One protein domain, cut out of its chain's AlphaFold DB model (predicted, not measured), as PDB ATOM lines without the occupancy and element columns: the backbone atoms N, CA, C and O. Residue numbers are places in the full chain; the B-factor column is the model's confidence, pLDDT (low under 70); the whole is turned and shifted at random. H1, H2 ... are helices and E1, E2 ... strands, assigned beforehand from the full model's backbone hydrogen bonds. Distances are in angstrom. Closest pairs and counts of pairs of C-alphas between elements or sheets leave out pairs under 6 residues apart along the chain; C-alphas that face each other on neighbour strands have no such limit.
ATOM      1  N   HIS A  51     -29.032  49.962  -0.548       54.31
ATOM      2  CA  HIS A  51     -29.993  48.881  -0.309       54.31
ATOM      3  C   HIS A  51     -29.578  47.478  -0.770       54.31
ATOM      4  O   HIS A  51     -29.634  47.090  -1.927       54.31
ATOM      5  N   MET A  52     -29.376  46.666   0.266       63.03
ATOM      6  CA  MET A  52     -29.442  45.205   0.322       63.03
ATOM      7  C   MET A  52     -30.778  44.612  -0.204       63.03
ATOM      8  O   MET A  52     -30.891  43.407  -0.395       63.03
ATOM      9  N   ILE A  53     -31.793  45.460  -0.429       75.00
ATOM     10  CA  ILE A  53     -33.121  45.131  -0.965       75.00
ATOM     11  C   ILE A  53     -33.334  45.976  -2.230       75.00
ATOM     12  O   ILE A  53     -33.560  47.186  -2.147       75.00
ATOM     13  N   SER A  54     -33.283  45.361  -3.409       75.69
ATOM     14  CA  SER A  54     -33.529  46.043  -4.681       75.69
ATOM     15  C   SER A  54     -35.005  45.963  -5.057       75.69
ATOM     16  O   SER A  54     -35.439  45.062  -5.774       75.69
ATOM     17  N   HIS A  55     -35.788  46.958  -4.633       75.56
ATOM     18  CA  HIS A  55     -37.190  47.115  -5.054       75.56
ATOM     19  C   HIS A  55     -37.354  47.288  -6.577       75.56
ATOM     20  O   HIS A  55     -38.411  46.977  -7.124       75.56
ATOM     21  N   LYS A  56     -36.304  47.745  -7.281       74.81
ATOM     22  CA  LYS A  56     -36.262  47.849  -8.750       74.81
ATOM     23  C   LYS A  56     -36.264  46.473  -9.425       74.81
ATOM     24  O   LYS A  56     -36.932  46.312 -10.442       74.81
ATOM     25  N   ASN A  57     -35.523  45.518  -8.859       76.44
ATOM     26  CA  ASN A  57     -35.293  44.189  -9.433       76.44
ATOM     27  C   ASN A  57     -36.074  43.079  -8.691       76.44
ATOM     28  O   ASN A  57     -35.901  41.909  -9.010       76.44
ATOM     29  N   LYS A  58     -36.877  43.443  -7.676       83.56
ATOM     30  CA  LYS A  58     -37.517  42.541  -6.698       83.56
ATOM     31  C   LYS A  58     -36.566  41.466  -6.151       83.56
ATOM     32  O   LYS A  58     -36.869  40.279  -6.214       83.56
ATOM     33  N   CYS A  59     -35.417  41.866  -5.607       86.25
ATOM     34  CA  CYS A  59     -34.488  40.925  -4.972       86.25
ATOM     35  C   CYS A  59     -33.915  41.430  -3.640       86.25
ATOM     36  O   CYS A  59     -33.875  42.632  -3.373       86.25
ATOM     37  N   ILE A  60     -33.481  40.490  -2.802       86.94
ATOM     38  CA  ILE A  60     -32.856  40.698  -1.494       86.94
ATOM     39  C   ILE A  60     -31.500  39.990  -1.531       86.94
ATOM     40  O   ILE A  60     -31.449  38.773  -1.704       86.94
ATOM     41  N   PHE A  61     -30.409  40.739  -1.380       87.06
ATOM     42  CA  PHE A  61     -29.056  40.185  -1.338       87.06
ATOM     43  C   PHE A  61     -28.575  40.040   0.108       87.06
ATOM     44  O   PHE A  61     -28.441  41.026   0.823       87.06
ATOM     45  N   VAL A  62     -28.281  38.819   0.536       86.88
ATOM     46  CA  VAL A  62     -27.836  38.501   1.894       86.88
ATOM     47  C   VAL A  62     -26.321  38.628   1.987       86.88
ATOM     48  O   VAL A  62     -25.576  37.825   1.422       86.88
ATOM     49  N   GLU A  63     -25.847  39.631   2.727       83.94
ATOM     50  CA  GLU A  63     -24.412  39.860   2.879       83.94
ATOM     51  C   GLU A  63     -23.790  39.009   3.999       83.94
ATOM     52  O   GLU A  63     -23.604  39.469   5.129       83.94
ATOM     53  N   VAL A  64     -23.366  37.792   3.658       84.25
ATOM     54  CA  VAL A  64     -22.442  37.008   4.493       84.25
ATOM     55  C   VAL A  64     -21.039  37.654   4.454       84.25
ATOM     56  O   VAL A  64     -20.561  38.024   3.380       84.25
ATOM     57  N   PRO A  65     -20.329  37.815   5.591       79.94
ATOM     58  CA  PRO A  65     -18.982  38.392   5.584       79.94
ATOM     59  C   PRO A  65     -17.970  37.563   4.773       79.94
ATOM     60  O   PRO A  65     -17.877  36.351   4.979       79.94
ATOM     61  N   LYS A  66     -17.157  38.236   3.940       77.25
ATOM     62  CA  LYS A  66     -16.039  37.688   3.131       77.25
ATOM     63  C   LYS A  66     -16.425  36.623   2.080       77.25
ATOM     64  O   LYS A  66     -15.641  35.723   1.799       77.25
ATOM     65  N   THR A  67     -17.596  36.756   1.454       74.62
ATOM     66  CA  THR A  67     -18.079  35.855   0.381       74.62
ATOM     67  C   THR A  67     -18.298  36.582  -0.959       74.62
ATOM     68  O   THR A  67     -19.262  36.329  -1.676       74.62
ATOM     69  N   GLY A  68     -17.415  37.529  -1.305       70.31
ATOM     70  CA  GLY A  68     -17.482  38.282  -2.574       70.31
ATOM     71  C   GLY A  68     -18.495  39.429  -2.603       70.31
ATOM     72  O   GLY A  68     -18.739  40.033  -3.648       70.31
ATOM     73  N   SER A  69     -19.078  39.769  -1.452       73.19
ATOM     74  CA  SER A  69     -20.148  40.763  -1.338       73.19
ATOM     75  C   SER A  69     -19.790  42.162  -1.853       73.19
ATOM     76  O   SER A  69     -20.684  42.880  -2.296       73.19
ATOM     77  N   THR A  70     -18.513  42.553  -1.854       71.19
ATOM     78  CA  THR A  70     -18.043  43.841  -2.395       71.19
ATOM     79  C   THR A  70     -18.365  44.003  -3.885       71.19
ATOM     80  O   THR A  70     -18.831  45.069  -4.286       71.19
ATOM     81  N   SER A  71     -18.230  42.945  -4.687       67.31
ATOM     82  CA  SER A  71     -18.572  42.969  -6.116       67.31
ATOM     83  C   SER A  71     -20.085  43.106  -6.328       67.31
ATOM     84  O   SER A  71     -20.537  43.870  -7.178       67.31
ATOM     85  N   VAL A  72     -20.893  42.454  -5.487       71.25
ATOM     86  CA  VAL A  72     -22.363  42.577  -5.523       71.25
ATOM     87  C   VAL A  72     -22.822  43.968  -5.055       71.25
ATOM     88  O   VAL A  72     -23.720  44.558  -5.659       71.25
ATOM     89  N   ARG A  73     -22.166  44.548  -4.038       68.06
ATOM     90  CA  ARG A  73     -22.375  45.935  -3.575       68.06
ATOM     91  C   ARG A  73     -22.086  46.973  -4.664       68.06
ATOM     92  O   ARG A  73     -22.720  48.023  -4.654       68.06
ATOM     93  N   ALA A  74     -21.165  46.710  -5.594       68.19
ATOM     94  CA  ALA A  74     -20.912  47.606  -6.726       68.19
ATOM     95  C   ALA A  74     -22.097  47.656  -7.715       68.19
ATOM     96  O   ALA A  74     -22.347  48.695  -8.319       68.19
ATOM     97  N   ILE A  75     -22.855  46.559  -7.835       68.75
ATOM     98  CA  ILE A  75     -24.010  46.432  -8.740       68.75
ATOM     99  C   ILE A  75     -25.317  46.892  -8.068       68.75
ATOM    100  O   ILE A  75     -26.139  47.554  -8.702       68.75
ATOM    101  N   LEU A  76     -25.532  46.535  -6.796       65.50
ATOM    102  CA  LEU A  76     -26.783  46.807  -6.068       65.50
ATOM    103  C   LEU A  76     -26.742  48.056  -5.174       65.50
ATOM    104  O   LEU A  76     -27.797  48.575  -4.814       65.50
ATOM    105  N   GLY A  77     -25.554  48.553  -4.827       64.31
ATOM    106  CA  GLY A  77     -25.357  49.629  -3.856       64.31
ATOM    107  C   GLY A  77     -24.949  49.131  -2.464       64.31
ATOM    108  O   GLY A  77     -24.962  47.937  -2.156       64.31
ATOM    109  N   LYS A  78     -24.568  50.066  -1.582       61.50
ATOM    110  CA  LYS A  78     -24.167  49.750  -0.197       61.50
ATOM    111  C   LYS A  78     -25.392  49.530   0.705       61.50
ATOM    112  O   LYS A  78     -26.401  50.226   0.592       61.50
ATOM    113  N   ALA A  79     -25.313  48.578   1.634       61.69
ATOM    114  CA  ALA A  79     -26.340  48.383   2.659       61.69
ATOM    115  C   ALA A  79     -26.309  49.517   3.705       61.69
ATOM    116  O   ALA A  79     -25.239  50.028   4.024       61.69
ATOM    117  N   TRP A  80     -27.468  49.884   4.273       57.56
ATOM    118  CA  TRP A  80     -27.528  50.813   5.417       57.56
ATOM    119  C   TRP A  80     -27.022  50.156   6.711       57.56
ATOM    120  O   TRP A  80     -26.249  50.758   7.448       57.56
ATOM    121  N   LYS A  81     -27.412  48.898   6.942       67.62
ATOM    122  CA  LYS A  81     -26.814  48.003   7.935       67.62
ATOM    123  C   LYS A  81     -26.440  46.693   7.224       67.62
ATOM    124  O   LYS A  81     -27.355  45.997   6.782       67.62
ATOM    125  N   PRO A  82     -25.145  46.380   7.035       66.81
ATOM    126  CA  PRO A  82     -24.711  45.110   6.453       66.81
ATOM    127  C   PRO A  82     -24.930  43.935   7.419       66.81
ATOM    128  O   PRO A  82     -25.199  44.132   8.605       66.81
ATOM    129  N   HIS A  83     -24.765  42.714   6.903       73.81
ATOM    130  CA  HIS A  83     -24.746  41.455   7.668       73.81
ATOM    131  C   HIS A  83     -26.020  41.114   8.458       73.81
ATOM    132  O   HIS A  83     -25.964  40.294   9.372       73.81
ATOM    133  N   LEU A  84     -27.168  41.683   8.085       81.44
ATOM    134  CA  LEU A  84     -28.476  41.223   8.555       81.44
ATOM    135  C   LEU A  84     -28.830  39.870   7.916       81.44
ATOM    136  O   LEU A  84     -28.553  39.651   6.736       81.44
ATOM    137  N   ASN A  85     -29.471  38.986   8.680       86.75
ATOM    138  CA  ASN A  85     -30.029  37.729   8.164       86.75
ATOM    139  C   ASN A  85     -31.430  37.919   7.550       86.75
ATOM    140  O   ASN A  85     -32.086  38.942   7.768       86.75
ATOM    141  N   LEU A  86     -31.912  36.927   6.795       87.00
ATOM    142  CA  LEU A  86     -33.209  37.005   6.113       87.00
ATOM    143  C   LEU A  86     -34.403  37.187   7.053       87.00
ATOM    144  O   LEU A  86     -35.322  37.925   6.705       87.00
ATOM    145  N   TRP A  87     -34.382  36.610   8.254       86.38
ATOM    146  CA  TRP A  87     -35.447  36.808   9.240       86.38
ATOM    147  C   TRP A  87     -35.464  38.242   9.801       86.38
ATOM    148  O   TRP A  87     -36.516  38.870   9.892       86.38
ATOM    149  N   GLN A  88     -34.295  38.827  10.078       85.81
ATOM    150  CA  GLN A  88     -34.163  40.241  10.448       85.81
ATOM    151  C   GLN A  88     -34.607  41.178   9.316       85.81
ATOM    152  O   GLN A  88     -35.185  42.230   9.590       85.81
ATOM    153  N   ILE A  89     -34.349  40.811   8.055       85.12
ATOM    154  CA  ILE A  89     -34.802  41.557   6.874       85.12
ATOM    155  C   ILE A  89     -36.326  41.476   6.741       85.12
ATOM    156  O   ILE A  89     -36.967  42.517   6.601       85.12
ATOM    157  N   LYS A  90     -36.913  40.278   6.866       87.06
ATOM    158  CA  LYS A  90     -38.368  40.060   6.886       87.06
ATOM    159  C   LYS A  90     -39.038  40.924   7.957       87.06
ATOM    160  O   LYS A  90     -39.898  41.736   7.626       87.06
ATOM    161  N   ASN A  91     -38.570  40.841   9.203       85.19
ATOM    162  CA  ASN A  91     -39.107  41.629  10.313       85.19
ATOM    163  C   ASN A  91     -38.965  43.144  10.069       85.19
ATOM    164  O   ASN A  91     -39.870  43.910  10.390       85.19
ATOM    165  N   GLN A  92     -37.858  43.605   9.471       81.38
ATOM    166  CA  GLN A  92     -37.705  45.020   9.105       81.38
ATOM    167  C   GLN A  92     -38.673  45.453   7.999       81.38
ATOM    168  O   GLN A  92     -39.132  46.589   8.038       81.38
ATOM    169  N   MET A  93     -39.004  44.580   7.045       80.88
ATOM    170  CA  MET A  93     -39.989  44.868   5.998       80.88
ATOM    171  C   MET A  93     -41.425  44.855   6.538       80.88
ATOM    172  O   MET A  93     -42.214  45.713   6.154       80.88
ATOM    173  N   GLU A  94     -41.761  43.939   7.452       83.31
ATOM    174  CA  GLU A  94     -43.068  43.885   8.132       83.31
ATOM    175  C   GLU A  94     -43.294  45.072   9.091       83.31
ATOM    176  O   GLU A  94     -44.428  45.512   9.265       83.31
ATOM    177  N   MET A  95     -42.232  45.636   9.679       74.94
ATOM    178  CA  MET A  95     -42.335  46.776  10.606       74.94
ATOM    179  C   MET A  95     -42.141  48.152   9.935       74.94
ATOM    180  O   MET A  95     -42.695  49.144  10.422       74.94
ATOM    181  N   TYR A  96     -41.370  48.248   8.840       67.75
ATOM    182  CA  TYR A  96     -40.938  49.519   8.236       67.75
ATOM    183  C   TYR A  96     -41.006  49.542   6.694       67.75
ATOM    184  O   TYR A  96     -40.580  48.620   6.003       67.75
ATOM    185  N   TRP A  97     -41.429  50.677   6.125       62.97
ATOM    186  CA  TRP A  97     -41.528  50.881   4.673       62.97
ATOM    187  C   TRP A  97     -40.170  51.099   4.004       62.97
ATOM    188  O   TRP A  97     -39.585  52.186   4.039       62.97
ATOM    189  N   THR A  98     -39.688  50.064   3.328       57.94
ATOM    190  CA  THR A  98     -38.421  50.070   2.587       57.94
ATOM    191  C   THR A  98     -38.551  50.608   1.154       57.94
ATOM    192  O   THR A  98     -37.586  51.176   0.640       57.94
ATOM    193  N   ARG A  99     -39.753  50.552   0.549       53.09
ATOM    194  CA  ARG A  99     -40.043  50.794  -0.889       53.09
ATOM    195  C   ARG A  99     -39.487  52.097  -1.499       53.09
ATOM    196  O   ARG A  99     -39.241  52.129  -2.700       53.09
ATOM    197  N   TYR A 100     -39.270  53.145  -0.699       50.88
ATOM    198  CA  TYR A 100     -38.708  54.445  -1.127       50.88
ATOM    199  C   TYR A 100     -37.398  54.816  -0.396       50.88
ATOM    200  O   TYR A 100     -37.041  55.987  -0.281       50.88
ATOM    201  N   GLY A 101     -36.676  53.825   0.134       50.06
ATOM    202  CA  GLY A 101     -35.424  54.026   0.869       50.06
ATOM    203  C   GLY A 101     -35.596  54.492   2.321       50.06
ATOM    204  O   GLY A 101     -34.683  55.085   2.900       50.06
ATOM    205  N   GLY A 102     -36.763  54.231   2.921       56.62
ATOM    206  CA  GLY A 102     -37.055  54.513   4.328       56.62
ATOM    207  C   GLY A 102     -36.881  55.986   4.711       56.62
ATOM    208  O   GLY A 102     -37.457  56.880   4.093       56.62
ATOM    209  N   ARG A 103     -36.066  56.247   5.745       46.91
ATOM    210  CA  ARG A 103     -35.911  57.565   6.400       46.91
ATOM    211  C   ARG A 103     -35.421  58.712   5.493       46.91
ATOM    212  O   ARG A 103     -35.441  59.851   5.952       46.91
ATOM    213  N   LYS A 104     -35.017  58.460   4.236       51.72
ATOM    214  CA  LYS A 104     -34.654  59.519   3.269       51.72
ATOM    215  C   LYS A 104     -35.809  60.487   2.991       51.72
ATOM    216  O   LYS A 104     -35.576  61.688   2.927       51.72
ATOM    217  N   ASN A 105     -37.044  59.993   2.879       59.84
ATOM    218  CA  ASN A 105     -38.231  60.845   2.843       59.84
ATOM    219  C   ASN A 105     -38.937  60.757   4.203       59.84
ATOM    220  O   ASN A 105     -39.771  59.880   4.428       59.84
ATOM    221  N   ARG A 106     -38.571  61.658   5.127       60.75
ATOM    222  CA  ARG A 106     -39.109  61.679   6.501       60.75
ATOM    223  C   ARG A 106     -40.634  61.832   6.535       60.75
ATOM    224  O   ARG A 106     -41.257  61.258   7.421       60.75
ATOM    225  N   ILE A 107     -41.218  62.540   5.565       66.25
ATOM    226  CA  ILE A 107     -42.670  62.733   5.447       66.25
ATOM    227  C   ILE A 107     -43.342  61.409   5.072       66.25
ATOM    228  O   ILE A 107     -44.194  60.938   5.812       66.25
ATOM    229  N   MET A 108     -42.904  60.739   4.000       63.88
ATOM    230  CA  MET A 108     -43.454  59.430   3.609       63.88
ATOM    231  C   MET A 108     -43.204  58.338   4.659       63.88
ATOM    232  O   MET A 108     -44.038  57.454   4.832       63.88
ATOM    233  N   ALA A 109     -42.083  58.401   5.384       66.19
ATOM    234  CA  ALA A 109     -41.806  57.493   6.493       66.19
ATOM    235  C   ALA A 109     -42.750  57.725   7.691       66.19
ATOM    236  O   ALA A 109     -43.178  56.753   8.306       66.19
ATOM    237  N   ALA A 110     -43.103  58.978   7.999       69.81
ATOM    238  CA  ALA A 110     -44.100  59.305   9.019       69.81
ATOM    239  C   ALA A 110     -45.524  58.934   8.567       69.81
ATOM    240  O   ALA A 110     -46.237  58.265   9.307       69.81
ATOM    241  N   LEU A 111     -45.901  59.272   7.327       71.69
ATOM    242  CA  LEU A 111     -47.198  58.917   6.740       71.69
ATOM    243  C   LEU A 111     -47.440  57.403   6.737       71.69
ATOM    244  O   LEU A 111     -48.544  56.960   7.032       71.69
ATOM    245  N   TYR A 112     -46.407  56.600   6.470       72.50
ATOM    246  CA  TYR A 112     -46.521  55.147   6.566       72.50
ATOM    247  C   TYR A 112     -46.813  54.657   7.990       72.50
ATOM    248  O   TYR A 112     -47.570  53.707   8.151       72.50
ATOM    249  N   LEU A 113     -46.249  55.287   9.026       74.00
ATOM    250  CA  LEU A 113     -46.476  54.872  10.417       74.00
ATOM    251  C   LEU A 113     -47.924  55.105  10.884       74.00
ATOM    252  O   LEU A 113     -48.351  54.425  11.815       74.00
ATOM    253  N   PHE A 114     -48.684  55.981  10.213       78.75
ATOM    254  CA  PHE A 114     -50.130  56.128  10.425       78.75
ATOM    255  C   PHE A 114     -50.969  54.996   9.807       78.75
ATOM    256  O   PHE A 114     -52.149  54.887  10.135       78.75
ATOM    257  N   LEU A 115     -50.404  54.134   8.950       79.19
ATOM    258  CA  LEU A 115     -51.115  52.927   8.519       79.19
ATOM    259  C   LEU A 115     -51.238  51.933   9.692       79.19
ATOM    260  O   LEU A 115     -50.261  51.759  10.440       79.19
ATOM    261  N   PRO A 116     -52.384  51.233   9.830       85.50
ATOM    262  CA  PRO A 116     -52.565  50.162  10.805       85.50
ATOM    263  C   PRO A 116     -51.426  49.143  10.759       85.50
ATOM    264  O   PRO A 116     -50.951  48.773   9.683       85.50
ATOM    265  N   GLU A 117     -50.977  48.673  11.923       83.12
ATOM    266  CA  GLU A 117     -49.810  47.790  11.999       83.12
ATOM    267  C   GLU A 117     -50.018  46.477  11.231       83.12
ATOM    268  O   GLU A 117     -49.105  46.014  10.554       83.12
ATOM    269  N   GLU A 118     -51.228  45.921  11.256       85.25
ATOM    270  CA  GLU A 118     -51.617  44.761  10.451       85.25
ATOM    271  C   GLU A 118     -51.398  44.998   8.948       85.25
ATOM    272  O   GLU A 118     -50.737  44.201   8.282       85.25
ATOM    273  N   GLN A 119     -51.858  46.140   8.426       83.31
ATOM    274  CA  GLN A 119     -51.679  46.513   7.023       83.31
ATOM    275  C   GLN A 119     -50.196  46.735   6.678       83.31
ATOM    276  O   GLN A 119     -49.751  46.377   5.586       83.31
ATOM    277  N   ARG A 120     -49.406  47.286   7.611       81.19
ATOM    278  CA  ARG A 120     -47.950  47.424   7.453       81.19
ATOM    279  C   ARG A 120     -47.258  46.064   7.362       81.19
ATOM    280  O   ARG A 120     -46.530  45.831   6.393       81.19
ATOM    281  N   ARG A 121     -47.559  45.166   8.307       84.75
ATOM    282  CA  ARG A 121     -47.047  43.789   8.366       84.75
ATOM    283  C   ARG A 121     -47.387  43.020   7.094       84.75
ATOM    284  O   ARG A 121     -46.486  42.466   6.477       84.75
ATOM    285  N   GLU A 122     -48.639  43.050   6.648       86.38
ATOM    286  CA  GLU A 122     -49.075  42.337   5.442       86.38
ATOM    287  C   GLU A 122     -48.376  42.846   4.169       86.38
ATOM    288  O   GLU A 122     -47.892  42.053   3.360       86.38
ATOM    289  N   ILE A 123     -48.209  44.166   4.005       82.88
ATOM    290  CA  ILE A 123     -47.462  44.706   2.858       82.88
ATOM    291  C   ILE A 123     -45.977  44.306   2.911       82.88
ATOM    292  O   ILE A 123     -45.382  44.015   1.869       82.88
ATOM    293  N   GLY A 124     -45.368  44.292   4.098       84.56
ATOM    294  CA  GLY A 124     -43.979  43.876   4.289       84.56
ATOM    295  C   GLY A 124     -43.747  42.395   4.004       84.56
ATOM    296  O   GLY A 124     -42.830  42.046   3.259       84.56
ATOM    297  N   ARG A 125     -44.632  41.541   4.528       87.19
ATOM    298  CA  ARG A 125     -44.694  40.095   4.291       87.19
ATOM    299  C   ARG A 125     -44.781  39.782   2.801       87.19
ATOM    300  O   ARG A 125     -43.878  39.153   2.256       87.19
ATOM    301  N   LYS A 126     -45.785  40.340   2.122       87.75
ATOM    302  CA  LYS A 126     -46.021  40.140   0.687       87.75
ATOM    303  C   LYS A 126     -44.867  40.645  -0.185       87.75
ATOM    304  O   LYS A 126     -44.584  40.069  -1.237       87.75
ATOM    305  N   GLN A 127     -44.167  41.704   0.233       85.88
ATOM    306  CA  GLN A 127     -42.924  42.128  -0.424       85.88
ATOM    307  C   GLN A 127     -41.774  41.147  -0.179       85.88
ATOM    308  O   GLN A 127     -41.041  40.861  -1.116       85.88
ATOM    309  N   PHE A 128     -41.602  40.629   1.038       88.69
ATOM    310  CA  PHE A 128     -40.553  39.651   1.328       88.69
ATOM    311  C   PHE A 128     -40.774  38.357   0.532       88.69
ATOM    312  O   PHE A 128     -39.868  37.895  -0.152       88.69
ATOM    313  N   GLU A 129     -41.992  37.815   0.552       88.75
ATOM    314  CA  GLU A 129     -42.367  36.581  -0.149       88.75
ATOM    315  C   GLU A 129     -42.129  36.678  -1.663       88.75
ATOM    316  O   GLU A 129     -41.467  35.810  -2.230       88.75
ATOM    317  N   THR A 130     -42.578  37.768  -2.303       86.44
ATOM    318  CA  THR A 130     -42.472  37.973  -3.765       86.44
ATOM    319  C   THR A 130     -41.101  38.451  -4.263       86.44
ATOM    320  O   THR A 130     -40.950  38.722  -5.458       86.44
ATOM    321  N   TYR A 131     -40.103  38.618  -3.389       87.81
ATOM    322  CA  TYR A 131     -38.758  39.062  -3.782       87.81
ATOM    323  C   TYR A 131     -37.784  37.883  -3.804       87.81
ATOM    324  O   TYR A 131     -37.817  37.028  -2.924       87.81
ATOM    325  N   PHE A 132     -36.884  37.861  -4.788       88.94
ATOM    326  CA  PHE A 132     -35.865  36.824  -4.924       88.94
ATOM    327  C   PHE A 132     -34.750  37.002  -3.880       88.94
ATOM    328  O   PHE A 132     -33.987  37.971  -3.955       88.94
ATOM    329  N   LYS A 133     -34.650  36.104  -2.897       90.81
ATOM    330  CA  LYS A 133     -33.683  36.173  -1.787       90.81
ATOM    331  C   LYS A 133     -32.468  35.318  -2.131       90.81
ATOM    332  O   LYS A 133     -32.597  34.108  -2.309       90.81
ATOM    333  N   PHE A 134     -31.284  35.922  -2.186       90.94
ATOM    334  CA  PHE A 134     -30.067  35.206  -2.562       90.94
ATOM    335  C   PHE A 134     -28.826  35.691  -1.820       90.94
ATOM    336  O   PHE A 134     -28.764  36.826  -1.355       90.94
ATOM    337  N   GLY A 135     -27.797  34.853  -1.754       88.69
ATOM    338  CA  GLY A 135     -26.476  35.251  -1.271       88.69
ATOM    339  C   GLY A 135     -25.410  34.213  -1.594       88.69
ATOM    340  O   GLY A 135     -25.663  33.257  -2.330       88.69
ATOM    341  N   PHE A 136     -24.213  34.409  -1.044       87.44
ATOM    342  CA  PHE A 136     -23.058  33.548  -1.303       87.44
ATOM    343  C   PHE A 136     -22.401  33.085  -0.004       87.44
ATOM    344  O   PHE A 136     -22.254  33.868   0.937       87.44
ATOM    345  N   VAL A 137     -21.967  31.826   0.014       87.19
ATOM    346  CA  VAL A 137     -21.125  31.219   1.053       87.19
ATOM    347  C   VAL A 137     -19.758  30.864   0.471       87.19
ATOM    348  O   VAL A 137     -19.661  30.545  -0.711       87.19
ATOM    349  N   ARG A 138     -18.704  30.912   1.287       82.88
ATOM    350  CA  ARG A 138     -17.326  30.534   0.920       82.88
ATOM    351  C   ARG A 138     -16.895  29.292   1.699       82.88
ATOM    352  O   ARG A 138     -17.424  29.031   2.782       82.88
ATOM    353  N   ASN A 139     -15.932  28.543   1.183       79.94
ATOM    354  CA  ASN A 139     -15.226  27.473   1.880       79.94
ATOM    355  C   ASN A 139     -14.824  27.957   3.293       79.94
ATOM    356  O   ASN A 139     -14.142  28.979   3.395       79.94
ATOM    357  N   PRO A 140     -15.243  27.285   4.388       79.69
ATOM    358  CA  PRO A 140     -15.008  27.779   5.744       79.69
ATOM    359  C   PRO A 140     -13.536  28.048   6.077       79.69
ATOM    360  O   PRO A 140     -13.256  29.035   6.749       79.69
ATOM    361  N   TRP A 141     -12.606  27.225   5.582       76.88
ATOM    362  CA  TRP A 141     -11.172  27.340   5.874       76.88
ATOM    363  C   TRP A 141     -10.570  28.605   5.252       76.88
ATOM    364  O   TRP A 141     -10.034  29.469   5.939       76.88
ATOM    365  N   ASP A 142     -10.742  28.739   3.942       76.12
ATOM    366  CA  ASP A 142     -10.285  29.871   3.137       76.12
ATOM    367  C   ASP A 142     -11.000  31.179   3.542       76.12
ATOM    368  O   ASP A 142     -10.393  32.246   3.655       76.12
ATOM    369  N   ARG A 143     -12.278  31.092   3.933       80.88
ATOM    370  CA  ARG A 143     -12.997  32.205   4.563       80.88
ATOM    371  C   ARG A 143     -12.375  32.630   5.897       80.88
ATOM    372  O   ARG A 143     -12.353  33.830   6.153       80.88
ATOM    373  N   VAL A 144     -11.884  31.707   6.732       81.75
ATOM    374  CA  VAL A 144     -11.199  32.025   8.003       81.75
ATOM    375  C   VAL A 144      -9.844  32.696   7.759       81.75
ATOM    376  O   VAL A 144      -9.565  33.712   8.392       81.75
ATOM    377  N   VAL A 145      -9.069  32.254   6.764       80.19
ATOM    378  CA  VAL A 145      -7.860  32.979   6.317       80.19
ATOM    379  C   VAL A 145      -8.219  34.398   5.847       80.19
ATOM    380  O   VAL A 145      -7.635  35.378   6.300       80.19
ATOM    381  N   SER A 146      -9.272  34.547   5.035       77.31
ATOM    382  CA  SER A 146      -9.772  35.855   4.576       77.31
ATOM    383  C   SER A 146     -10.450  36.702   5.681       77.31
ATOM    384  O   SER A 146     -10.682  37.907   5.509       77.31
ATOM    385  N   LEU A 147     -10.794  36.094   6.823       78.06
ATOM    386  CA  LEU A 147     -11.254  36.773   8.037       78.06
ATOM    387  C   LEU A 147     -10.065  37.318   8.848       78.06
ATOM    388  O   LEU A 147     -10.219  38.416   9.378       78.06
ATOM    389  N   TYR A 148      -8.933  36.603   8.892       78.50
ATOM    390  CA  TYR A 148      -7.675  36.993   9.553       78.50
ATOM    391  C   TYR A 148      -6.933  38.102   8.789       78.50
ATOM    392  O   TYR A 148      -6.684  39.171   9.343       78.50
ATOM    393  N   GLU A 149      -6.687  37.914   7.486       76.56
ATOM    394  CA  GLU A 149      -5.958  38.858   6.613       76.56
ATOM    395  C   GLU A 149      -6.776  40.100   6.199       76.56
ATOM    396  O   GLU A 149      -6.640  40.641   5.099       76.56
ATOM    397  N   ARG A 150      -7.689  40.568   7.056       72.38
ATOM    398  CA  ARG A 150      -8.473  41.779   6.789       72.38
ATOM    399  C   ARG A 150      -7.697  43.040   7.156       72.38
ATOM    400  O   ARG A 150      -7.165  43.165   8.251       72.38
ATOM    401  N   THR A 151      -7.751  44.026   6.270       62.31
ATOM    402  CA  THR A 151      -7.287  45.398   6.527       62.31
ATOM    403  C   THR A 151      -8.434  46.351   6.893       62.31
ATOM    404  O   THR A 151      -8.196  47.387   7.504       62.31
ATOM    405  N   GLU A 152      -9.678  45.988   6.550       55.25
ATOM    406  CA  GLU A 152     -10.883  46.843   6.568       55.25
ATOM    407  C   GLU A 152     -11.604  46.955   7.933       55.25
ATOM    408  O   GLU A 152     -12.653  47.594   8.023       55.25
ATOM    409  N   ALA A 153     -11.114  46.292   8.985       59.34
ATOM    410  CA  ALA A 153     -11.688  46.332  10.338       59.34
ATOM    411  C   ALA A 153     -10.588  46.043  11.383       59.34
ATOM    412  O   ALA A 153      -9.435  46.398  11.152       59.34
ATOM    413  N   LEU A 154     -10.915  45.386  12.506       60.72
ATOM    414  CA  LEU A 154      -9.928  44.913  13.488       60.72
ATOM    415  C   LEU A 154      -8.846  44.056  12.803       60.72
ATOM    416  O   LEU A 154      -9.146  42.971  12.296       60.72
ATOM    417  N   GLN A 155      -7.604  44.545  12.788       66.12
ATOM    418  CA  GLN A 155      -6.453  43.897  12.146       66.12
ATOM    419  C   GLN A 155      -5.792  42.895  13.101       66.12
ATOM    420  O   GLN A 155      -4.648  43.064  13.511       66.12
ATOM    421  N   LEU A 156      -6.533  41.849  13.475       70.31
ATOM    422  CA  LEU A 156      -6.140  40.915  14.541       70.31
ATOM    423  C   LEU A 156      -4.808  40.188  14.288       70.31
ATOM    424  O   LEU A 156      -4.151  39.808  15.248       70.31
ATOM    425  N   ARG A 157      -4.350  40.083  13.034       69.62
ATOM    426  CA  ARG A 157      -3.005  39.584  12.683       69.62
ATOM    427  C   ARG A 157      -1.843  40.387  13.299       69.62
ATOM    428  O   ARG A 157      -0.720  39.901  13.323       69.62
ATOM    429  N   ASN A 158      -2.098  41.624  13.735       73.69
ATOM    430  CA  ASN A 158      -1.123  42.472  14.423       73.69
ATOM    431  C   ASN A 158      -1.097  42.191  15.946       73.69
ATOM    432  O   ASN A 158      -0.174  42.625  16.625       73.69
ATOM    433  N   GLU A 159      -2.113  41.490  16.468       77.00
ATOM    434  CA  GLU A 159      -2.400  41.305  17.902       77.00
ATOM    435  C   GLU A 159      -2.267  39.834  18.358       77.00
ATOM    436  O   GLU A 159      -2.044  39.565  19.536       77.00
ATOM    437  N   MET A 160      -2.447  38.867  17.448       82.38
ATOM    438  CA  MET A 160      -2.443  37.422  17.725       82.38
ATOM    439  C   MET A 160      -2.038  36.602  16.488       82.38
ATOM    440  O   MET A 160      -2.214  37.059  15.358       82.38
ATOM    441  N   THR A 161      -1.541  35.375  16.687       84.81
ATOM    442  CA  THR A 161      -1.239  34.446  15.580       84.81
ATOM    443  C   THR A 161      -2.508  33.885  14.932       84.81
ATOM    444  O   THR A 161      -3.611  33.983  15.476       84.81
ATOM    445  N   PHE A 162      -2.358  33.234  13.775       79.81
ATOM    446  CA  PHE A 162      -3.472  32.581  13.086       79.81
ATOM    447  C   PHE A 162      -4.096  31.448  13.919       79.81
ATOM    448  O   PHE A 162      -5.313  31.294  13.937       79.81
ATOM    449  N   GLU A 163      -3.291  30.688  14.660       80.19
ATOM    450  CA  GLU A 163      -3.745  29.609  15.545       80.19
ATOM    451  C   GLU A 163      -4.582  30.168  16.701       80.19
ATOM    452  O   GLU A 163      -5.706  29.722  16.928       80.19
ATOM    453  N   GLN A 164      -4.077  31.212  17.368       81.69
ATOM    454  CA  GLN A 164      -4.799  31.923  18.427       81.69
ATOM    455  C   GLN A 164      -6.110  32.527  17.903       81.69
ATOM    456  O   GLN A 164      -7.137  32.468  18.577       81.69
ATOM    457  N   PHE A 165      -6.099  33.057  16.677       81.56
ATOM    458  CA  PHE A 165      -7.289  33.569  16.007       81.56
ATOM    459  C   PHE A 165      -8.325  32.477  15.694       81.56
ATOM    460  O   PHE A 165      -9.524  32.720  15.845       81.56
ATOM    461  N   VAL A 166      -7.888  31.280  15.288       79.56
ATOM    462  CA  VAL A 166      -8.765  30.123  15.031       79.56
ATOM    463  C   VAL A 166      -9.445  29.634  16.314       79.56
ATOM    464  O   VAL A 166     -10.644  29.359  16.280       79.56
ATOM    465  N   ASP A 167      -8.730  29.588  17.440       78.75
ATOM    466  CA  ASP A 167      -9.322  29.241  18.741       78.75
ATOM    467  C   ASP A 167     -10.233  30.363  19.292       78.75
ATOM    468  O   ASP A 167     -11.212  30.089  19.989       78.75
ATOM    469  N   TRP A 168      -9.964  31.628  18.944       78.69
ATOM    470  CA  TRP A 168     -10.753  32.794  19.365       78.69
ATOM    471  C   TRP A 168     -12.060  33.002  18.571       78.69
ATOM    472  O   TRP A 168     -13.045  33.503  19.124       78.69
ATOM    473  N   ILE A 169     -12.118  32.644  17.280       74.69
ATOM    474  CA  ILE A 169     -13.235  33.011  16.384       74.69
ATOM    475  C   ILE A 169     -14.511  32.160  16.570       74.69
ATOM    476  O   ILE A 169     -14.934  31.388  15.710       74.69
ATOM    477  N   GLY A 170     -15.216  32.380  17.682       64.38
ATOM    478  CA  GLY A 170     -16.483  31.701  17.996       64.38
ATOM    479  C   GLY A 170     -17.667  32.015  17.061       64.38
ATOM    480  O   GLY A 170     -18.610  31.223  16.993       64.38
ATOM    481  N   TYR A 171     -17.635  33.134  16.322       64.06
ATOM    482  CA  TYR A 171     -18.731  33.573  15.441       64.06
ATOM    483  C   TYR A 171     -18.254  34.007  14.050       64.06
ATOM    484  O   TYR A 171     -17.304  34.776  13.900       64.06
ATOM    485  N   SER A 172     -19.031  33.650  13.025       58.88
ATOM    486  CA  SER A 172     -18.804  33.978  11.610       58.88
ATOM    487  C   SER A 172     -18.862  35.476  11.262       58.88
ATOM    488  O   SER A 172     -18.698  35.827  10.091       58.88
ATOM    489  N   SER A 173     -19.103  36.364  12.234       56.84
ATOM    490  CA  SER A 173     -18.981  37.823  12.082       56.84
ATOM    491  C   SER A 173     -18.301  38.527  13.267       56.84
ATOM    492  O   SER A 173     -18.412  39.746  13.392       56.84
ATOM    493  N   ALA A 174     -17.557  37.794  14.111       55.81
ATOM    494  CA  ALA A 174     -16.850  38.343  15.278       55.81
ATOM    495  C   ALA A 174     -15.888  39.502  14.941       55.81
ATOM    496  O   ALA A 174     -15.630  40.361  15.776       55.81
ATOM    497  N   THR A 175     -15.384  39.551  13.705       54.00
ATOM    498  CA  THR A 175     -14.432  40.558  13.210       54.00
ATOM    499  C   THR A 175     -15.081  41.703  12.417       54.00
ATOM    500  O   THR A 175     -14.380  42.471  11.750       54.00
ATOM    501  N   CYS A 176     -16.413  41.824  12.432       52.84
ATOM    502  CA  CYS A 176     -17.155  42.888  11.748       52.84
ATOM    503  C   CYS A 176     -17.625  43.981  12.724       52.84
ATOM    504  O   CYS A 176     -18.082  43.684  13.821       52.84
ATOM    505  N   VAL A 177     -17.624  45.242  12.269       47.47
ATOM    506  CA  VAL A 177     -18.076  46.434  13.034       47.47
ATOM    507  C   VAL A 177     -19.534  46.320  13.522       47.47
ATOM    508  O   VAL A 177     -19.938  46.973  14.483       47.47
ATOM    509  N   HIS A 178     -20.331  45.464  12.883       50.06
ATOM    510  CA  HIS A 178     -21.640  45.030  13.366       50.06
ATOM    511  C   HIS A 178     -21.657  43.501  13.437       50.06
ATOM    512  O   HIS A 178     -22.067  42.830  12.486       50.06
ATOM    513  N   SER A 179     -21.172  42.957  14.550       51.56
ATOM    514  CA  SER A 179     -21.229  41.528  14.831       51.56
ATOM    515  C   SER A 179     -22.675  41.085  15.090       51.56
ATOM    516  O   SER A 179     -23.446  41.738  15.791       51.56
ATOM    517  N   SER A 180     -23.053  39.960  14.491       57.41
ATOM    518  CA  SER A 180     -24.269  39.204  14.806       57.41
ATOM    519  C   SER A 180     -23.864  37.826  15.346       57.41
ATOM    520  O   SER A 180     -22.843  37.294  14.895       57.41
ATOM    521  N   PRO A 181     -24.637  37.209  16.262       60.09
ATOM    522  CA  PRO A 181     -24.291  35.944  16.930       60.09
ATOM    523  C   PRO A 181     -24.461  34.703  16.027       60.09
ATOM    524  O   PRO A 181     -24.873  33.636  16.470       60.09
ATOM    525  N   HIS A 182     -24.148  34.846  14.741       69.69
ATOM    526  CA  HIS A 182     -24.175  33.797  13.732       69.69
ATOM    527  C   HIS A 182     -22.877  32.994  13.780       69.69
ATOM    528  O   HIS A 182     -21.782  33.540  13.612       69.69
ATOM    529  N   ARG A 183     -23.000  31.692  14.023       69.00
ATOM    530  CA  ARG A 183     -21.893  30.740  14.105       69.00
ATOM    531  C   ARG A 183     -21.539  30.231  12.713       69.00
ATOM    532  O   ARG A 183     -20.376  30.326  12.313       69.00
ATOM    533  N   TYR A 184     -22.529  29.785  11.943       80.06
ATOM    534  CA  TYR A 184     -22.344  29.264  10.588       80.06
ATOM    535  C   TYR A 184     -22.797  30.273   9.527       80.06
ATOM    536  O   TYR A 184     -23.519  31.228   9.793       80.06
ATOM    537  N   GLN A 185     -22.364  30.060   8.283       84.88
ATOM    538  CA  GLN A 185     -22.775  30.909   7.158       84.88
ATOM    539  C   GLN A 185     -24.248  30.706   6.766       84.88
ATOM    540  O   GLN A 185     -24.843  31.607   6.184       84.88
ATOM    541  N   LEU A 186     -24.837  29.550   7.102       84.88
ATOM    542  CA  LEU A 186     -26.252  29.256   6.853       84.88
ATOM    543  C   LEU A 186     -27.191  30.066   7.760       84.88
ATOM    544  O   LEU A 186     -28.302  30.374   7.342       84.88
ATOM    545  N   ASP A 187     -26.726  30.503   8.934       85.94
ATOM    546  CA  ASP A 187     -27.501  31.282   9.911       85.94
ATOM    547  C   ASP A 187     -27.998  32.636   9.353       85.94
ATOM    548  O   ASP A 187     -28.927  33.237   9.892       85.94
ATOM    549  N   TRP A 188     -27.400  33.121   8.259       87.75
ATOM    550  CA  TRP A 188     -27.861  34.306   7.527       87.75
ATOM    551  C   TRP A 188     -29.098  34.060   6.653       87.75
ATOM    552  O   TRP A 188     -29.779  35.015   6.269       87.75
ATOM    553  N   PHE A 189     -29.394  32.800   6.334       89.12
ATOM    554  CA  PHE A 189     -30.401  32.395   5.355       89.12
ATOM    555  C   PHE A 189     -31.613  31.677   5.962       89.12
ATOM    556  O   PHE A 189     -32.540  31.371   5.217       89.12
ATOM    557  N   VAL A 190     -31.622  31.402   7.269       85.88
ATOM    558  CA  VAL A 190     -32.686  30.638   7.947       85.88
ATOM    559  C   VAL A 190     -33.570  31.496   8.859       85.88
ATOM    560  O   VAL A 190     -33.208  32.614   9.236       85.88
ATOM    561  N   ASP A 191     -34.741  30.965   9.211       86.19
ATOM    562  CA  ASP A 191     -35.572  31.445  10.319       86.19
ATOM    563  C   ASP A 191     -35.110  30.858  11.683       86.19
ATOM    564  O   ASP A 191     -34.228  29.994  11.720       86.19
ATOM    565  N   PRO A 192     -35.691  31.287  12.823       85.31
ATOM    566  CA  PRO A 192     -35.364  30.745  14.148       85.31
ATOM    567  C   PRO A 192     -35.677  29.252  14.354       85.31
ATOM    568  O   PRO A 192     -35.243  28.689  15.354       85.31
ATOM    569  N   ASN A 193     -36.416  28.619  13.439       85.00
ATOM    570  CA  ASN A 193     -36.743  27.192  13.462       85.00
ATOM    571  C   ASN A 193     -35.784  26.362  12.583       85.00
ATOM    572  O   ASN A 193     -35.853  25.134  12.591       85.00
ATOM    573  N   GLY A 194     -34.897  27.013  11.818       81.81
ATOM    574  CA  GLY A 194     -33.971  26.385  10.873       81.81
ATOM    575  C   GLY A 194     -34.487  26.274   9.431       81.81
ATOM    576  O   GLY A 194     -33.785  25.722   8.584       81.81
ATOM    577  N   ASN A 195     -35.673  26.808   9.115       86.38
ATOM    578  CA  ASN A 195     -36.216  26.800   7.753       86.38
ATOM    579  C   ASN A 195     -35.420  27.754   6.856       86.38
ATOM    580  O   ASN A 195     -35.238  28.921   7.207       86.38
ATOM    581  N   VAL A 196     -34.988  27.300   5.677       88.56
ATOM    582  CA  VAL A 196     -34.279  28.149   4.707       88.56
ATOM    583  C   VAL A 196     -35.256  29.140   4.065       88.56
ATOM    584  O   VAL A 196     -36.217  28.750   3.414       88.56
ATOM    585  N   LEU A 197     -34.977  30.433   4.230       89.19
ATOM    586  CA  LEU A 197     -35.730  31.559   3.667       89.19
ATOM    587  C   LEU A 197     -35.165  32.043   2.317       89.19
ATOM    588  O   LEU A 197     -35.631  33.053   1.791       89.19
ATOM    589  N   ALA A 198     -34.121  31.392   1.798       88.50
ATOM    590  CA  ALA A 198     -33.389  31.796   0.601       88.50
ATOM    591  C   ALA A 198     -33.801  30.993  -0.638       88.50
ATOM    592  O   ALA A 198     -33.801  29.767  -0.599       88.50
ATOM    593  N   ASP A 199     -34.036  31.678  -1.760       84.44
ATOM    594  CA  ASP A 199     -34.313  31.024  -3.044       84.44
ATOM    595  C   ASP A 199     -33.012  30.538  -3.725       84.44
ATOM    596  O   ASP A 199     -33.039  29.630  -4.553       84.44
ATOM    597  N   PHE A 200     -31.856  31.139  -3.395       87.81
ATOM    598  CA  PHE A 200     -30.546  30.716  -3.909       87.81
ATOM    599  C   PHE A 200     -29.382  30.996  -2.943       87.81
ATOM    600  O   PHE A 200     -29.191  32.119  -2.475       87.81
ATOM    601  N   ILE A 201     -28.532  29.989  -2.719       87.50
ATOM    602  CA  ILE A 201     -27.268  30.124  -1.979       87.50
ATOM    603  C   ILE A 201     -26.127  29.650  -2.885       87.50
ATOM    604  O   ILE A 201     -25.945  28.453  -3.112       87.50
ATOM    605  N   GLY A 202     -25.357  30.592  -3.428       78.62
ATOM    606  CA  GLY A 202     -24.216  30.293  -4.291       78.62
ATOM    607  C   GLY A 202     -22.943  29.971  -3.505       78.62
ATOM    608  O   GLY A 202     -22.759  30.431  -2.380       78.62
ATOM    609  N   LYS A 203     -22.027  29.220  -4.126       78.31
ATOM    610  CA  LYS A 203     -20.657  29.025  -3.628       78.31
ATOM    611  C   LYS A 203     -19.726  30.071  -4.242       78.31
ATOM    612  O   LYS A 203     -19.729  30.236  -5.458       78.31
ATOM    613  N   PHE A 204     -18.950  30.754  -3.411       75.25
ATOM    614  CA  PHE A 204     -18.030  31.826  -3.793       75.25
ATOM    615  C   PHE A 204     -16.886  31.341  -4.694       75.25
ATOM    616  O   PHE A 204     -16.454  32.063  -5.584       75.25
ATOM    617  N   GLU A 205     -16.456  30.091  -4.533       65.25
ATOM    618  CA  GLU A 205     -15.414  29.472  -5.365       65.25
ATOM    619  C   GLU A 205     -15.845  29.466  -6.843       65.25
ATOM    620  O   GLU A 205     -15.051  29.745  -7.732       65.25
ATOM    621  N   ARG A 206     -17.153  29.290  -7.090       61.81
ATOM    622  CA  ARG A 206     -17.796  29.355  -8.416       61.81
ATOM    623  C   ARG A 206     -18.039  30.793  -8.920       61.81
ATOM    624  O   ARG A 206     -18.826  30.977  -9.850       61.81
ATOM    625  N   LEU A 207     -17.444  31.800  -8.272       56.97
ATOM    626  CA  LEU A 207     -17.400  33.198  -8.718       56.97
ATOM    627  C   LEU A 207     -15.978  33.655  -9.070       56.97
ATOM    628  O   LEU A 207     -15.837  34.457  -9.989       56.97
ATOM    629  N   GLU A 208     -14.956  33.196  -8.337       43.88
ATOM    630  CA  GLU A 208     -13.558  33.610  -8.557       43.88
ATOM    631  C   GLU A 208     -12.755  32.635  -9.425       43.88
ATOM    632  O   GLU A 208     -11.869  33.079 -10.153       43.88
TER     633      GLU A 208
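This is residues 51 to 208 of the 451 residues of an uncharacterized protein of Verrucomicrobia bacterium (UniProt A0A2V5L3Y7). A small parallel sheet of three strands, E1, E2 and E3, sits between two helical ends of an elongated domain: H2, H3 and H4 lie toward one end, H5 and H6 toward the other. H1 covers part of one face of the sheet, over E1 and E2. The 158 printed residues include eight named helices and three named strands, in the order E1 H1 H2 H3 H4 E2 H5 H6 H7 E3 H8; the class is mostly helix, though under half of the residues, 77, are in named elements. The sheet's order is E1 E2 E3. The whole is compact, with a radius of gyration of the C-alphas of 17.2 A and spans of 54 by 31 by 29 A.

Start at inner strand E2, residues 132 to 137. Edge strand E1, residues 59 to 62, is parallel to it at 24 degrees, with N 60 and O 132 2.8 A apart; edge strand E3, residues 200 to 203, is parallel to it at 20 degrees, with N 137 and O 202 2.9 A apart. H1, residues 69 to 76, is on the sheet at a height of 10.4 A, over E1 and only just over E2, with 3 of its C-alphas falling on E2; it runs along the strands, at 15 degrees to E1 on the local plane. H2, residues 86 to 95, only grazes the sheet with residues 86 to 89, and H7, residues 185 to 188, only grazes it with those four. Look next at H4, residues 117 to 129: it touches H2, closest at the C-alphas of Glu 94 and Gly 124, 3.9 A, opposite ways at 35.3 degrees, only just a steep tilt. H3, residues 106 to 113, is close to H4 but not clearly touching, with Tyr 112 and Arg 120 the closest C-alphas at 7.9 A. H5, residues 140 to 148, and H6, residues 162 to 168, only just touch, with 3 pairs of C-alphas within 8 A, the closest those of Tyr 148 and Phe 162, 7.0 A; they are about perpendicular at 79 degrees. H8, residues 205 to 208, is only just not on the sheet, with 4 pairs of C-alphas within 10 A. Two strand-helix-strand units, parallel neighbour strands with helices between them in the chain, are E1, H1 to H4, E2 and E2, H5 to H7, E3. Each O i to N i+4 pair is within hydrogen-bond range in H2, H3, H4, H5 and H6; H1 has 3 of 4, and H7 and H8 are too short for one.

Find C-alpha 59 at (-34.488, 40.925, -4.972), where E1 begins. Go to C-alpha 117 at (-49.810, 47.790, 11.999); from there H4 runs 18.1 A to C-alpha 129. E2 is 16.9 A long, H2 14.1 A and H5 12.4 A. H8 ends at C-alpha 208, (-13.558, 33.610, -8.557).

The C-alphas of Pro 116 and Thr 161 are the two farthest apart, 53.9 A. The printed part has no cut. Its long links are H5 to H6, H6 to H7 and H7 to E3. The mean pLDDT of the printed part is 74.8, and 52 residues are under 70, among them residues 96 to 110 and 170 to 183.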